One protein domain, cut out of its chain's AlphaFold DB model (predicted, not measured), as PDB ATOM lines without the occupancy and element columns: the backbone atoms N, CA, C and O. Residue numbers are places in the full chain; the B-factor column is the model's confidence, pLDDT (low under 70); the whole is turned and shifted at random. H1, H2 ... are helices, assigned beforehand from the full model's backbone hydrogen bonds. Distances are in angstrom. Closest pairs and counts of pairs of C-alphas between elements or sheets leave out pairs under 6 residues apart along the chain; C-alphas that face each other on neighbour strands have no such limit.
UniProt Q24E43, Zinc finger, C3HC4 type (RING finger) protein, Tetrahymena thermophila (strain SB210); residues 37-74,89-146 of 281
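This is residues 37 to 74 and 89 to 146 of the 281 residues of the protein "Zinc finger, C3HC4 type (RING finger) protein" of Tetrahymena thermophila (strain SB210) (UniProt Q24E43). Three helices lie in a flat, loosely joined row, one layer thick, with the short H2 in the middle and the two long helices, H1 and H3, on either side of it. Neighbours in the row run opposite ways, and the long helices are shifted along each other, with residues 37 to 47 of H1 sticking out at one end and residues 121 to 146 of H3 at the other. The printed part has 96 residues, with three named helices in the order H1, H2, H3 and no named strand; the class is all helix. The whole is extended, with a radius of gyration of the C-alphas of 20.6 A, and spans 76 by 33 by 8 A, its length made by the two protruding ends.

H1, residues 37 to 74, touches H2, residues 89 to 106, with its residues 52 to 70 alone. Their closest C-alphas are those of Asp 55 and Ser 106, 6.8 A apart. They run opposite ways at a shallow tilt of 8 degrees, their centres 14.7 A apart. H2 also touches H3, residues 110 to 146, but H2 does so with its residues 101 to 105 alone and H3 with its residues 112 to 113 alone. The closest C-alphas here are those of Cys 104 and Leu 113, 6.4 A apart. H2 and H3 form a helical hairpin, running opposite ways at a shallow tilt of 8 degrees, with their centres 16.9 A apart. H1 and H3 are apart. In H1 each O i to N i+4 pair is within hydrogen-bond range; in H2 13 of 14 are, and in H3 29 of 33.

H1, the longest helix by residues, measures 55.4 A from C-alpha 37 at (143.386, 106.378, 108.776) to C-alpha 74 at (100.653, 91.099, 77.028). H2 measures 27.4 A from C-alpha 89 to C-alpha 106. H3 measures 52.3 A from C-alpha 110 to C-alpha 146 at (98.070, 90.162, 48.529). It has a kink of 27 degrees near residue 123.

The C-alphas of Lys 37 and Cys 146, the two farthest apart, are 77.1 A from each other. Without the stretches that stand free, residues 37 to 47 and 121 to 146, the body of 59 residues spans 37 by 30 by 8 A. Residues 75 to 88 are not printed, and C-alphas 74 and 89 are 10.8 A apart across this cut, which separates H1 from H2. The link from H2 to H3 is tight, with 3 residues. The mean pLDDT of the printed part is 70.3, and 44 residues are under 70, among them residues 70 to 74, 89 to 96, 102 to 111 and 126 to 143.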
ATOM      1  N   LYS A  37     143.343 106.898 110.158       71.00
ATOM      2  CA  LYS A  37     143.386 106.378 108.776       71.00
ATOM      3  C   LYS A  37     142.542 105.113 108.599       71.00
ATOM      4  O   LYS A  37     141.836 104.993 107.601       71.00
ATOM      5  N   GLU A  38     142.568 104.199 109.564       71.56
ATOM      6  CA  GLU A  38     141.774 102.967 109.517       71.56
ATOM      7  C   GLU A  38     140.284 103.241 109.703       71.56
ATOM      8  O   GLU A  38     139.471 102.667 108.981       71.56
ATOM      9  N   ARG A  39     139.912 104.188 110.573       71.75
ATOM     10  CA  ARG A  39     138.519 104.646 110.710       71.75
ATOM     11  C   ARG A  39     137.983 105.253 109.417       71.75
ATOM     12  O   ARG A  39     136.863 104.957 109.018       71.75
ATOM     13  N   ILE A  40     138.794 106.055 108.725       71.75
ATOM     14  CA  ILE A  40     138.433 106.625 107.421       71.75
ATOM     15  C   ILE A  40     138.267 105.514 106.370       71.75
ATOM     16  O   ILE A  40     137.252 105.482 105.679       71.75
ATOM     17  N   LYS A  41     139.198 104.555 106.295       74.19
ATOM     18  CA  LYS A  41     139.120 103.414 105.365       74.19
ATOM     19  C   LYS A  41     137.892 102.533 105.627       74.19
ATOM     20  O   LYS A  41     137.201 102.154 104.686       74.19
ATOM     21  N   LYS A  42     137.585 102.260 106.898       73.44
ATOM     22  CA  LYS A  42     136.417 101.473 107.321       73.44
ATOM     23  C   LYS A  42     135.103 102.220 107.053       73.44
ATOM     24  O   LYS A  42     134.129 101.600 106.641       73.44
ATOM     25  N   ARG A  43     135.093 103.552 107.190       75.69
ATOM     26  CA  ARG A  43     133.949 104.410 106.837       75.69
ATOM     27  C   ARG A  43     133.686 104.434 105.332       75.69
ATOM     28  O   ARG A  43     132.536 104.312 104.936       75.69
ATOM     29  N   TYR A  44     134.726 104.530 104.502       74.19
ATOM     30  CA  TYR A  44     134.574 104.402 103.048       74.19
ATOM     31  C   TYR A  44     134.078 103.009 102.647       74.19
ATOM     32  O   TYR A  44     133.165 102.909 101.840       74.19
ATOM     33  N   TRP A  45     134.594 101.952 103.280       77.31
ATOM     34  CA  TRP A  45     134.128 100.580 103.053       77.31
ATOM     35  C   TRP A  45     132.643 100.392 103.401       77.31
ATOM     36  O   TRP A  45     131.899  99.793 102.633       77.31
ATOM     37  N   TYR A  46     132.187 100.956 104.522       76.06
ATOM     38  CA  TYR A  46     130.779 100.899 104.922       76.06
ATOM     39  C   TYR A  46     129.863 101.702 103.983       76.06
ATOM     40  O   TYR A  46     128.777 101.244 103.636       76.06
ATOM     41  N   ILE A  47     130.313 102.878 103.529       75.50
ATOM     42  CA  ILE A  47     129.583 103.698 102.550       75.50
ATOM     43  C   ILE A  47     129.462 102.962 101.208       75.50
ATOM     44  O   ILE A  47     128.369 102.925 100.645       75.50
ATOM     45  N   ASP A  48     130.535 102.328 100.727       74.00
ATOM     46  CA  ASP A  48     130.509 101.543  99.488       74.00
ATOM     47  C   ASP A  48     129.532 100.357  99.590       74.00
ATOM     48  O   ASP A  48     128.770 100.110  98.657       74.00
ATOM     49  N   ILE A  49     129.481  99.668 100.738       77.88
ATOM     50  CA  ILE A  49     128.519  98.579 100.977       77.88
ATOM     51  C   ILE A  49     127.077  99.087 100.918       77.88
ATOM     52  O   ILE A  49     126.246  98.498 100.224       77.88
ATOM     53  N   ILE A  50     126.774 100.191 101.602       81.31
ATOM     54  CA  ILE A  50     125.421 100.762 101.602       81.31
ATOM     55  C   ILE A  50     124.996 101.160 100.188       81.31
ATOM     56  O   ILE A  50     123.879 100.841  99.781       81.31
ATOM     57  N   LEU A  51     125.883 101.802  99.424       75.62
ATOM     58  CA  LEU A  51     125.599 102.183  98.040       75.62
ATOM     59  C   LEU A  51     125.332 100.951  97.166       75.62
ATOM     60  O   LEU A  51     124.328 100.922  96.461       75.62
ATOM     61  N   THR A  52     126.130  99.886  97.298       75.62
ATOM     62  CA  THR A  52     125.891  98.644  96.539       75.62
ATOM     63  C   THR A  52     124.567  97.957  96.872       75.62
ATOM     64  O   THR A  52     123.928  97.400  95.980       75.62
ATOM     65  N   ILE A  53     124.124  97.997  98.133       80.44
ATOM     66  CA  ILE A  53     122.817  97.451  98.524       80.44
ATOM     67  C   ILE A  53     121.686  98.322  97.950       80.44
ATOM     68  O   ILE A  53     120.693  97.792  97.445       80.44
ATOM     69  N   GLY A  54     121.856  99.648  97.948       81.38
ATOM     70  CA  GLY A  54     120.928 100.589  97.314       81.38
ATOM     71  C   GLY A  54     120.757 100.330  95.814       81.38
ATOM     72  O   GLY A  54     119.635 100.198  95.329       81.38
ATOM     73  N   ASP A  55     121.855 100.154  95.084       75.69
ATOM     74  CA  ASP A  55     121.805  99.883  93.644       75.69
ATOM     75  C   ASP A  55     121.136  98.538  93.323       75.69
ATOM     76  O   ASP A  55     120.323  98.439  92.400       75.69
ATOM     77  N   LEU A  56     121.435  97.501  94.115       75.69
ATOM     78  CA  LEU A  56     120.838  96.176  93.954       75.69
ATOM     79  C   LEU A  56     119.321  96.212  94.179       75.69
ATOM     80  O   LEU A  56     118.563  95.625  93.408       75.69
ATOM     81  N   THR A  57     118.870  96.926  95.211       82.69
ATOM     82  CA  THR A  57     117.436  97.067  95.514       82.69
ATOM     83  C   THR A  57     116.686  97.843  94.429       82.69
ATOM     84  O   THR A  57     115.625  97.395  93.994       82.69
ATOM     85  N   LEU A  58     117.252  98.940  93.915       79.44
ATOM     86  CA  LEU A  58     116.670  99.704  92.804       79.44
ATOM     87  C   LEU A  58     116.573  98.885  91.515       79.44
ATOM     88  O   LEU A  58     115.557  98.948  90.819       79.44
ATOM     89  N   ALA A  59     117.591  98.086  91.202       74.94
ATOM     90  CA  ALA A  59     117.558  97.240  90.019       74.94
ATOM     91  C   ALA A  59     116.512  96.127  90.121       74.94
ATOM     92  O   ALA A  59     115.783  95.888  89.157       74.94
ATOM     93  N   ILE A  60     116.387  95.483  91.288       77.12
ATOM     94  CA  ILE A  60     115.344  94.478  91.532       77.12
ATOM     95  C   ILE A  60     113.955  95.115  91.382       77.12
ATOM     96  O   ILE A  60     113.104  94.566  90.684       77.12
ATOM     97  N   LEU A  61     113.738  96.302  91.959       83.88
ATOM     98  CA  LEU A  61     112.480  97.042  91.809       83.88
ATOM     99  C   LEU A  61     112.185  97.397  90.344       83.88
ATOM    100  O   LEU A  61     111.049  97.237  89.897       83.88
ATOM    101  N   GLY A  62     113.197  97.813  89.576       78.00
ATOM    102  CA  GLY A  62     113.064  98.097  88.145       78.00
ATOM    103  C   GLY A  62     112.671  96.867  87.321       78.00
ATOM    104  O   GLY A  62     111.768  96.949  86.488       78.00
ATOM    105  N   VAL A  63     113.291  95.711  87.587       74.56
ATOM    106  CA  VAL A  63     112.956  94.438  86.922       74.56
ATOM    107  C   VAL A  63     111.523  94.011  87.237       74.56
ATOM    108  O   VAL A  63     110.792  93.611  86.330       74.56
ATOM    109  N   VAL A  64     111.096  94.127  88.498       79.75
ATOM    110  CA  VAL A  64     109.735  93.770  88.925       79.75
ATOM    111  C   VAL A  64     108.701  94.704  88.297       79.75
ATOM    112  O   VAL A  64     107.743  94.229  87.690       79.75
ATOM    113  N   PHE A  65     108.911  96.020  88.367       78.75
ATOM    114  CA  PHE A  65     108.010  97.009  87.770       78.75
ATOM    115  C   PHE A  65     107.851  96.797  86.259       78.75
ATOM    116  O   PHE A  65     106.737  96.815  85.733       78.75
ATOM    117  N   PHE A  66     108.958  96.538  85.557       62.16
ATOM    118  CA  PHE A  66     108.924  96.309  84.119       62.16
ATOM    119  C   PHE A  66     108.270  94.971  83.748       62.16
ATOM    120  O   PHE A  66     107.444  94.940  82.838       62.16
ATOM    121  N   SER A  67     108.556  93.895  84.489       72.06
ATOM    122  CA  SER A  67     107.916  92.582  84.292       72.06
ATOM    123  C   SER A  67     106.401  92.659  84.472       72.06
ATOM    124  O   SER A  67     105.654  92.054  83.709       72.06
ATOM    125  N   ILE A  68     105.937  93.451  85.444       76.00
ATOM    126  CA  ILE A  68     104.513  93.709  85.667       76.00
ATOM    127  C   ILE A  68     103.914  94.479  84.481       76.00
ATOM    128  O   ILE A  68     102.867  94.095  83.966       76.00
ATOM    129  N   ASN A  69     104.575  95.535  84.002       71.06
ATOM    130  CA  ASN A  69     104.067  96.352  82.898       71.06
ATOM    131  C   ASN A  69     104.019  95.592  81.559       71.06
ATOM    132  O   ASN A  69     103.062  95.735  80.797       71.06
ATOM    133  N   ASP A  70     105.020  94.755  81.283       64.62
ATOM    134  CA  ASP A  70     105.058  93.923  80.076       64.62
ATOM    135  C   ASP A  70     104.023  92.785  80.155       64.62
ATOM    136  O   ASP A  70     103.317  92.514  79.185       64.62
ATOM    137  N   TYR A  71     103.818  92.207  81.347       63.22
ATOM    138  CA  TYR A  71     102.724  91.268  81.613       63.22
ATOM    139  C   TYR A  71     101.345  91.908  81.391       63.22
ATOM    140  O   TYR A  71     100.481  91.314  80.745       63.22
ATOM    141  N   PHE A  72     101.138  93.148  81.849       57.38
ATOM    142  CA  PHE A  72      99.900  93.891  81.595       57.38
ATOM    143  C   PHE A  72      99.706  94.217  80.110       57.38
ATOM    144  O   PHE A  72      98.597  94.069  79.595       57.38
ATOM    145  N   ARG A  73     100.769  94.615  79.396       57.59
ATOM    146  CA  ARG A  73     100.743  94.828  77.937       57.59
ATOM    147  C   ARG A  73     100.391  93.548  77.182       57.59
ATOM    148  O   ARG A  73      99.586  93.605  76.255       57.59
ATOM    149  N   PHE A  74     100.950  92.413  77.594       56.81
ATOM    150  CA  PHE A  74     100.653  91.099  77.028       56.81
ATOM    151  C   PHE A  74      99.198  90.679  77.289       56.81
ATOM    152  O   PHE A  74      98.498  90.289  76.357       56.81
ATOM    153  N   GLN A  89     108.758  91.753  71.071       53.97
ATOM    154  CA  GLN A  89     109.918  90.941  71.487       53.97
ATOM    155  C   GLN A  89     111.223  91.746  71.612       53.97
ATOM    156  O   GLN A  89     112.160  91.297  72.267       53.97
ATOM    157  N   PHE A  90     111.313  92.926  70.990       52.44
ATOM    158  CA  PHE A  90     112.540  93.730  70.998       52.44
ATOM    159  C   PHE A  90     112.613  94.719  72.164       52.44
ATOM    160  O   PHE A  90     113.716  95.023  72.619       52.44
ATOM    161  N   SER A  91     111.468  95.196  72.659       59.44
ATOM    162  CA  SER A  91     111.421  96.187  73.740       59.44
ATOM    163  C   SER A  91     111.963  95.618  75.058       59.44
ATOM    164  O   SER A  91     112.810  96.233  75.706       59.44
ATOM    165  N   SER A  92     111.568  94.390  75.410       64.25
ATOM    166  CA  SER A  92     111.983  93.745  76.661       64.25
ATOM    167  C   SER A  92     113.472  93.386  76.690       64.25
ATOM    168  O   SER A  92     114.138  93.594  77.704       64.25
ATOM    169  N   ALA A  93     114.039  92.953  75.559       67.81
ATOM    170  CA  ALA A  93     115.466  92.643  75.446       67.81
ATOM    171  C   ALA A  93     116.362  93.888  75.581       67.81
ATOM    172  O   ALA A  93     117.418  93.829  76.211       67.81
ATOM    173  N   TRP A  94     115.937  95.029  75.027       69.44
ATOM    174  CA  TRP A  94     116.660  96.293  75.185       69.44
ATOM    175  C   TRP A  94     116.612  96.781  76.632       69.44
ATOM    176  O   TRP A  94     117.623  97.215  77.172       69.44
ATOM    177  N   ILE A  95     115.468  96.655  77.294       68.31
ATOM    178  CA  ILE A  95     115.298  97.150  78.663       68.31
ATOM    179  C   ILE A  95     116.064  96.286  79.674       68.31
ATOM    180  O   ILE A  95     116.683  96.829  80.587       68.31
ATOM    181  N   MET A  96     116.143  94.969  79.450       69.50
ATOM    182  CA  MET A  96     117.050  94.090  80.199       69.50
ATOM    183  C   MET A  96     118.528  94.425  79.965       69.50
ATOM    184  O   MET A  96     119.326  94.392  80.896       69.50
ATOM    185  N   PHE A  97     118.908  94.771  78.735       73.94
ATOM    186  CA  PHE A  97     120.281  95.167  78.424       73.94
ATOM    187  C   PHE A  97     120.676  96.458  79.156       73.94
ATOM    188  O   PHE A  97     121.718  96.508  79.808       73.94
ATOM    189  N   TRP A  98     119.821  97.483  79.124       74.38
ATOM    190  CA  TRP A  98     120.095  98.761  79.785       74.38
ATOM    191  C   TRP A  98     120.035  98.677  81.317       74.38
ATOM    192  O   TRP A  98     120.817  99.357  81.979       74.38
ATOM    193  N   SER A  99     119.197  97.811  81.901       71.69
ATOM    194  CA  SER A  99     119.186  97.603  83.358       71.69
ATOM    195  C   SER A  99     120.468  96.927  83.864       71.69
ATOM    196  O   SER A  99     121.009  97.331  84.893       71.69
ATOM    197  N   ILE A 100     121.012  95.967  83.104       72.06
ATOM    198  CA  ILE A 100     122.305  95.324  83.393       72.06
ATOM    199  C   ILE A 100     123.454  96.330  83.247       72.06
ATOM    200  O   ILE A 100     124.347  96.373  84.089       72.06
ATOM    201  N   VAL A 101     123.417  97.192  82.227       72.69
ATOM    202  CA  VAL A 101     124.418  98.256  82.044       72.69
ATOM    203  C   VAL A 101     124.403  99.245  83.217       72.69
ATOM    204  O   VAL A 101     125.471  99.579  83.727       72.69
ATOM    205  N   LEU A 102     123.228  99.662  83.705       68.88
ATOM    206  CA  LEU A 102     123.104 100.548  84.873       68.88
ATOM    207  C   LEU A 102     123.640  99.902  86.162       68.88
ATOM    208  O   LEU A 102     124.368 100.551  86.912       68.88
ATOM    209  N   LEU A 103     123.371  98.609  86.372       66.81
ATOM    210  CA  LEU A 103     123.953  97.820  87.464       66.81
ATOM    211  C   LEU A 103     125.487  97.718  87.380       66.81
ATOM    212  O   LEU A 103     126.177  97.720  88.398       66.81
ATOM    213  N   CYS A 104     126.045  97.646  86.170       66.75
ATOM    214  CA  CYS A 104     127.492  97.577  85.960       66.75
ATOM    215  C   CYS A 104     128.196  98.937  86.074       66.75
ATOM    216  O   CYS A 104     129.385  98.964  86.384       66.75
ATOM    217  N   ILE A 105     127.486 100.051  85.861       67.19
ATOM    218  CA  ILE A 105     128.000 101.415  86.083       67.19
ATOM    219  C   ILE A 105     128.168 101.701  87.585       67.19
ATOM    220  O   ILE A 105     129.087 102.424  87.973       67.19
ATOM    221  N   SER A 106     127.321 101.110  88.433       64.50
ATOM    222  CA  SER A 106     127.299 101.371  89.876       64.50
ATOM    223  C   SER A 106     128.507 100.776  90.625       64.50
ATOM    224  O   SER A 106     129.063 101.380  91.545       64.50
ATOM    225  N   ARG A 107     129.032  99.637  90.152       67.94
ATOM    226  CA  ARG A 107     130.328  99.093  90.578       67.94
ATOM    227  C   ARG A 107     131.429  99.732  89.745       67.94
ATOM    228  O   ARG A 107     131.617  99.343  88.602       67.94
ATOM    229  N   LYS A 108     132.195 100.666  90.323       65.69
ATOM    230  CA  LYS A 108     133.417 101.269  89.741       65.69
ATOM    231  C   LYS A 108     134.393 100.230  89.162       65.69
ATOM    232  O   LYS A 108     135.392  99.913  89.791       65.69
ATOM    233  N   ASN A 109     134.140  99.727  87.963       64.94
ATOM    234  CA  ASN A 109     135.033  98.874  87.196       64.94
ATOM    235  C   ASN A 109     134.733  99.116  85.717       64.94
ATOM    236  O   ASN A 109     133.983  98.370  85.090       64.94
ATOM    237  N   ALA A 110     135.364 100.146  85.148       67.25
ATOM    238  CA  ALA A 110     135.339 100.422  83.708       67.25
ATOM    239  C   ALA A 110     135.660  99.165  82.869       67.25
ATOM    240  O   ALA A 110     135.114  98.976  81.788       67.25
ATOM    241  N   PHE A 111     136.468  98.252  83.418       67.94
ATOM    242  CA  PHE A 111     136.787  96.951  82.831       67.94
ATOM    243  C   PHE A 111     135.561  96.046  82.598       67.94
ATOM    244  O   PHE A 111     135.480  95.373  81.575       67.94
ATOM    245  N   GLN A 112     134.581  96.051  83.508       70.00
ATOM    246  CA  GLN A 112     133.362  95.243  83.376       70.00
ATOM    247  C   GLN A 112     132.430  95.800  82.288       70.00
ATOM    248  O   GLN A 112     131.861  95.033  81.515       70.00
ATOM    249  N   LEU A 113     132.346  97.129  82.151       69.00
ATOM    250  CA  LEU A 113     131.597  97.771  81.063       69.00
ATOM    251  C   LEU A 113     132.222  97.491  79.693       69.00
ATOM    252  O   LEU A 113     131.502  97.236  78.729       69.00
ATOM    253  N   VAL A 114     133.557  97.470  79.614       72.75
ATOM    254  CA  VAL A 114     134.285  97.116  78.387       72.75
ATOM    255  C   VAL A 114     134.040  95.653  78.007       72.75
ATOM    256  O   VAL A 114     133.764  95.371  76.846       72.75
ATOM    257  N   LEU A 115     134.051  94.726  78.969       74.62
ATOM    258  CA  LEU A 115     133.741  93.313  78.718       74.62
ATOM    259  C   LEU A 115     132.311  93.104  78.197       74.62
ATOM    260  O   LEU A 115     132.114  92.378  77.225       74.62
ATOM    261  N   ILE A 116     131.317  93.773  78.785       74.69
ATOM    262  CA  ILE A 116     129.916  93.674  78.341       74.69
ATOM    263  C   ILE A 116     129.724  94.310  76.961       74.69
ATOM    264  O   ILE A 116     129.015  93.754  76.118       74.69
ATOM    265  N   ALA A 117     130.383  95.439  76.688       74.25
ATOM    266  CA  ALA A 117     130.389  96.047  75.361       74.25
ATOM    267  C   ALA A 117     130.995  95.096  74.316       74.25
ATOM    268  O   ALA A 117     130.405  94.914  73.256       74.25
ATOM    269  N   ILE A 118     132.104  94.419  74.636       79.19
ATOM    270  CA  ILE A 118     132.762  93.449  73.746       79.19
ATOM    271  C   ILE A 118     131.895  92.206  73.509       79.19
ATOM    272  O   ILE A 118     131.886  91.699  72.394       79.19
ATOM    273  N   ILE A 119     131.153  91.720  74.509       77.25
ATOM    274  CA  ILE A 119     130.289  90.530  74.375       77.25
ATOM    275  C   ILE A 119     128.973  90.865  73.654       77.25
ATOM    276  O   ILE A 119     128.452  90.050  72.893       77.25
ATOM    277  N   SER A 120     128.438  92.074  73.841       77.50
ATOM    278  CA  SER A 120     127.207  92.515  73.169       77.50
ATOM    279  C   SER A 120     127.429  92.931  71.712       77.50
ATOM    280  O   SER A 120     126.545  92.711  70.883       77.50
ATOM    281  N   MET A 121     128.612  93.451  71.368       77.31
ATOM    282  CA  MET A 121     128.998  93.829  70.002       77.31
ATOM    283  C   MET A 121     128.779  92.715  68.959       77.31
ATOM    284  O   MET A 121     128.068  92.962  67.983       77.31
ATOM    285  N   PRO A 122     129.283  91.478  69.142       76.38
ATOM    286  CA  PRO A 122     129.081  90.394  68.185       76.38
ATOM    287  C   PRO A 122     127.618  89.951  68.121       76.38
ATOM    288  O   PRO A 122     127.149  89.581  67.050       76.38
ATOM    289  N   PHE A 123     126.858  90.045  69.214       71.12
ATOM    290  CA  PHE A 123     125.428  89.739  69.189       71.12
ATOM    291  C   PHE A 123     124.660  90.795  68.382       71.12
ATOM    292  O   PHE A 123     123.864  90.447  67.521       71.12
ATOM    293  N   ILE A 124     124.951  92.084  68.561       70.56
ATOM    294  CA  ILE A 124     124.325  93.176  67.799       70.56
ATOM    295  C   ILE A 124     124.700  93.085  66.312       70.56
ATOM    296  O   ILE A 124     123.813  93.107  65.455       70.56
ATOM    297  N   VAL A 125     125.990  92.911  66.005       74.25
ATOM    298  CA  VAL A 125     126.511  92.811  64.632       74.25
ATOM    299  C   VAL A 125     126.008  91.564  63.911       74.25
ATOM    300  O   VAL A 125     125.773  91.636  62.710       74.25
ATOM    301  N   CYS A 126     125.774  90.449  64.609       69.31
ATOM    302  CA  CYS A 126     125.205  89.241  64.005       69.31
ATOM    303  C   CYS A 126     123.667  89.264  63.948       69.31
ATOM    304  O   CYS A 126     123.086  88.767  62.984       69.31
ATOM    305  N   LEU A 127     122.972  89.864  64.920       68.94
ATOM    306  CA  LEU A 127     121.503  89.915  64.941       68.94
ATOM    307  C   LEU A 127     120.912  90.948  63.971       68.94
ATOM    308  O   LEU A 127     119.844  90.703  63.405       68.94
ATOM    309  N   LEU A 128     121.584  92.082  63.749       66.75
ATOM    310  CA  LEU A 128     121.176  93.098  62.769       66.75
ATOM    311  C   LEU A 128     120.998  92.527  61.345       66.75
ATOM    312  O   LEU A 128     119.906  92.675  60.790       66.75
ATOM    313  N   PRO A 129     121.983  91.829  60.746       60.06
ATOM    314  CA  PRO A 129     121.836  91.254  59.414       60.06
ATOM    315  C   PRO A 129     120.794  90.132  59.383       60.06
ATOM    316  O   PRO A 129     120.012  90.065  58.436       60.06
ATOM    317  N   ILE A 130     120.678  89.317  60.439       66.56
ATOM    318  CA  ILE A 130     119.626  88.291  60.538       66.56
ATOM    319  C   ILE A 130     118.228  88.939  60.534       66.56
ATOM    320  O   ILE A 130     117.322  88.461  59.845       66.56
ATOM    321  N   LYS A 131     118.045  90.065  61.238       64.88
ATOM    322  CA  LYS A 131     116.784  90.823  61.260       64.88
ATOM    323  C   LYS A 131     116.471  91.437  59.896       64.88
ATOM    324  O   LYS A 131     115.342  91.300  59.430       64.88
ATOM    325  N   LEU A 132     117.453  92.035  59.223       63.69
ATOM    326  CA  LEU A 132     117.279  92.597  57.876       63.69
ATOM    327  C   LEU A 132     116.917  91.511  56.847       63.69
ATOM    328  O   LEU A 132     116.020  91.701  56.022       63.69
ATOM    329  N   MET A 133     117.537  90.331  56.941       59.62
ATOM    330  CA  MET A 133     117.199  89.185  56.092       59.62
ATOM    331  C   MET A 133     115.790  88.641  56.381       59.62
ATOM    332  O   MET A 133     115.038  88.360  55.441       59.62
ATOM    333  N   LYS A 134     115.384  88.542  57.658       64.12
ATOM    334  CA  LYS A 134     114.031  88.103  58.054       64.12
ATOM    335  C   LYS A 134     112.956  89.098  57.603       64.12
ATOM    336  O   LYS A 134     111.949  88.673  57.034       64.12
ATOM    337  N   GLN A 135     113.211  90.398  57.750       60.34
ATOM    338  CA  GLN A 135     112.329  91.464  57.269       60.34
ATOM    339  C   GLN A 135     112.135  91.396  55.748       60.34
ATOM    340  O   GLN A 135     111.005  91.483  55.267       60.34
ATOM    341  N   ASN A 136     113.204  91.160  54.977       62.22
ATOM    342  CA  ASN A 136     113.096  90.993  53.526       62.22
ATOM    343  C   ASN A 136     112.299  89.735  53.140       62.22
ATOM    344  O   ASN A 136     111.492  89.786  52.211       62.22
ATOM    345  N   LYS A 137     112.448  88.619  53.869       65.19
ATOM    346  CA  LYS A 137     111.646  87.404  53.632       65.19
ATOM    347  C   LYS A 137     110.161  87.634  53.943       65.19
ATOM    348  O   LYS A 137     109.311  87.258  53.137       65.19
ATOM    349  N   GLN A 138     109.844  88.295  55.057       61.59
ATOM    350  CA  GLN A 138     108.466  88.620  55.447       61.59
ATOM    351  C   GLN A 138     107.795  89.586  54.459       61.59
ATOM    352  O   GLN A 138     106.653  89.346  54.072       61.59
ATOM    353  N   LYS A 139     108.503  90.619  53.973       62.50
ATOM    354  CA  LYS A 139     107.985  91.538  52.939       62.50
ATOM    355  C   LYS A 139     107.585  90.792  51.659       62.50
ATOM    356  O   LYS A 139     106.492  91.003  51.142       62.50
ATOM    357  N   ARG A 140     108.414  89.852  51.189       62.72
ATOM    358  CA  ARG A 140     108.121  89.044  49.985       62.72
ATOM    359  C   ARG A 140     106.907  88.129  50.168       62.72
ATOM    360  O   ARG A 140     106.125  87.964  49.236       62.72
ATOM    361  N   ILE A 141     106.734  87.551  51.359       68.44
ATOM    362  CA  ILE A 141     105.583  86.688  51.670       68.44
ATOM    363  C   ILE A 141     104.287  87.507  51.706       68.44
ATOM    364  O   ILE A 141     103.312  87.096  51.079       68.44
ATOM    365  N   LYS A 142     104.290  88.678  52.355       64.81
ATOM    366  CA  LYS A 142     103.125  89.578  52.405       64.81
ATOM    367  C   LYS A 142     102.691  90.026  51.002       64.81
ATOM    368  O   LYS A 142     101.521  89.904  50.657       64.81
ATOM    369  N   ASN A 143     103.638  90.413  50.141       68.25
ATOM    370  CA  ASN A 143     103.341  90.812  48.757       68.25
ATOM    371  C   ASN A 143     102.681  89.686  47.940       68.25
ATOM    372  O   ASN A 143     101.745  89.923  47.177       68.25
ATOM    373  N   LEU A 144     103.142  88.442  48.114       72.56
ATOM    374  CA  LEU A 144     102.546  87.279  47.451       72.56
ATOM    375  C   LEU A 144     101.175  86.907  48.029       72.56
ATOM    376  O   LEU A 144     100.327  86.411  47.289       72.56
ATOM    377  N   GLN A 145     100.945  87.134  49.326       71.69
ATOM    378  CA  GLN A 145      99.637  86.937  49.956       71.69
ATOM    379  C   GLN A 145      98.594  87.906  49.384       71.69
ATOM    380  O   GLN A 145      97.508  87.462  49.024       71.69
ATOM    381  N   CYS A 146      98.941  89.181  49.185       68.94
ATOM    382  CA  CYS A 146      98.070  90.162  48.529       68.94
ATOM    383  C   CYS A 146      97.656  89.734  47.108       68.94
ATOM    384  O   CYS A 146      96.510  89.919  46.708       68.94
TER     385      CYS A 146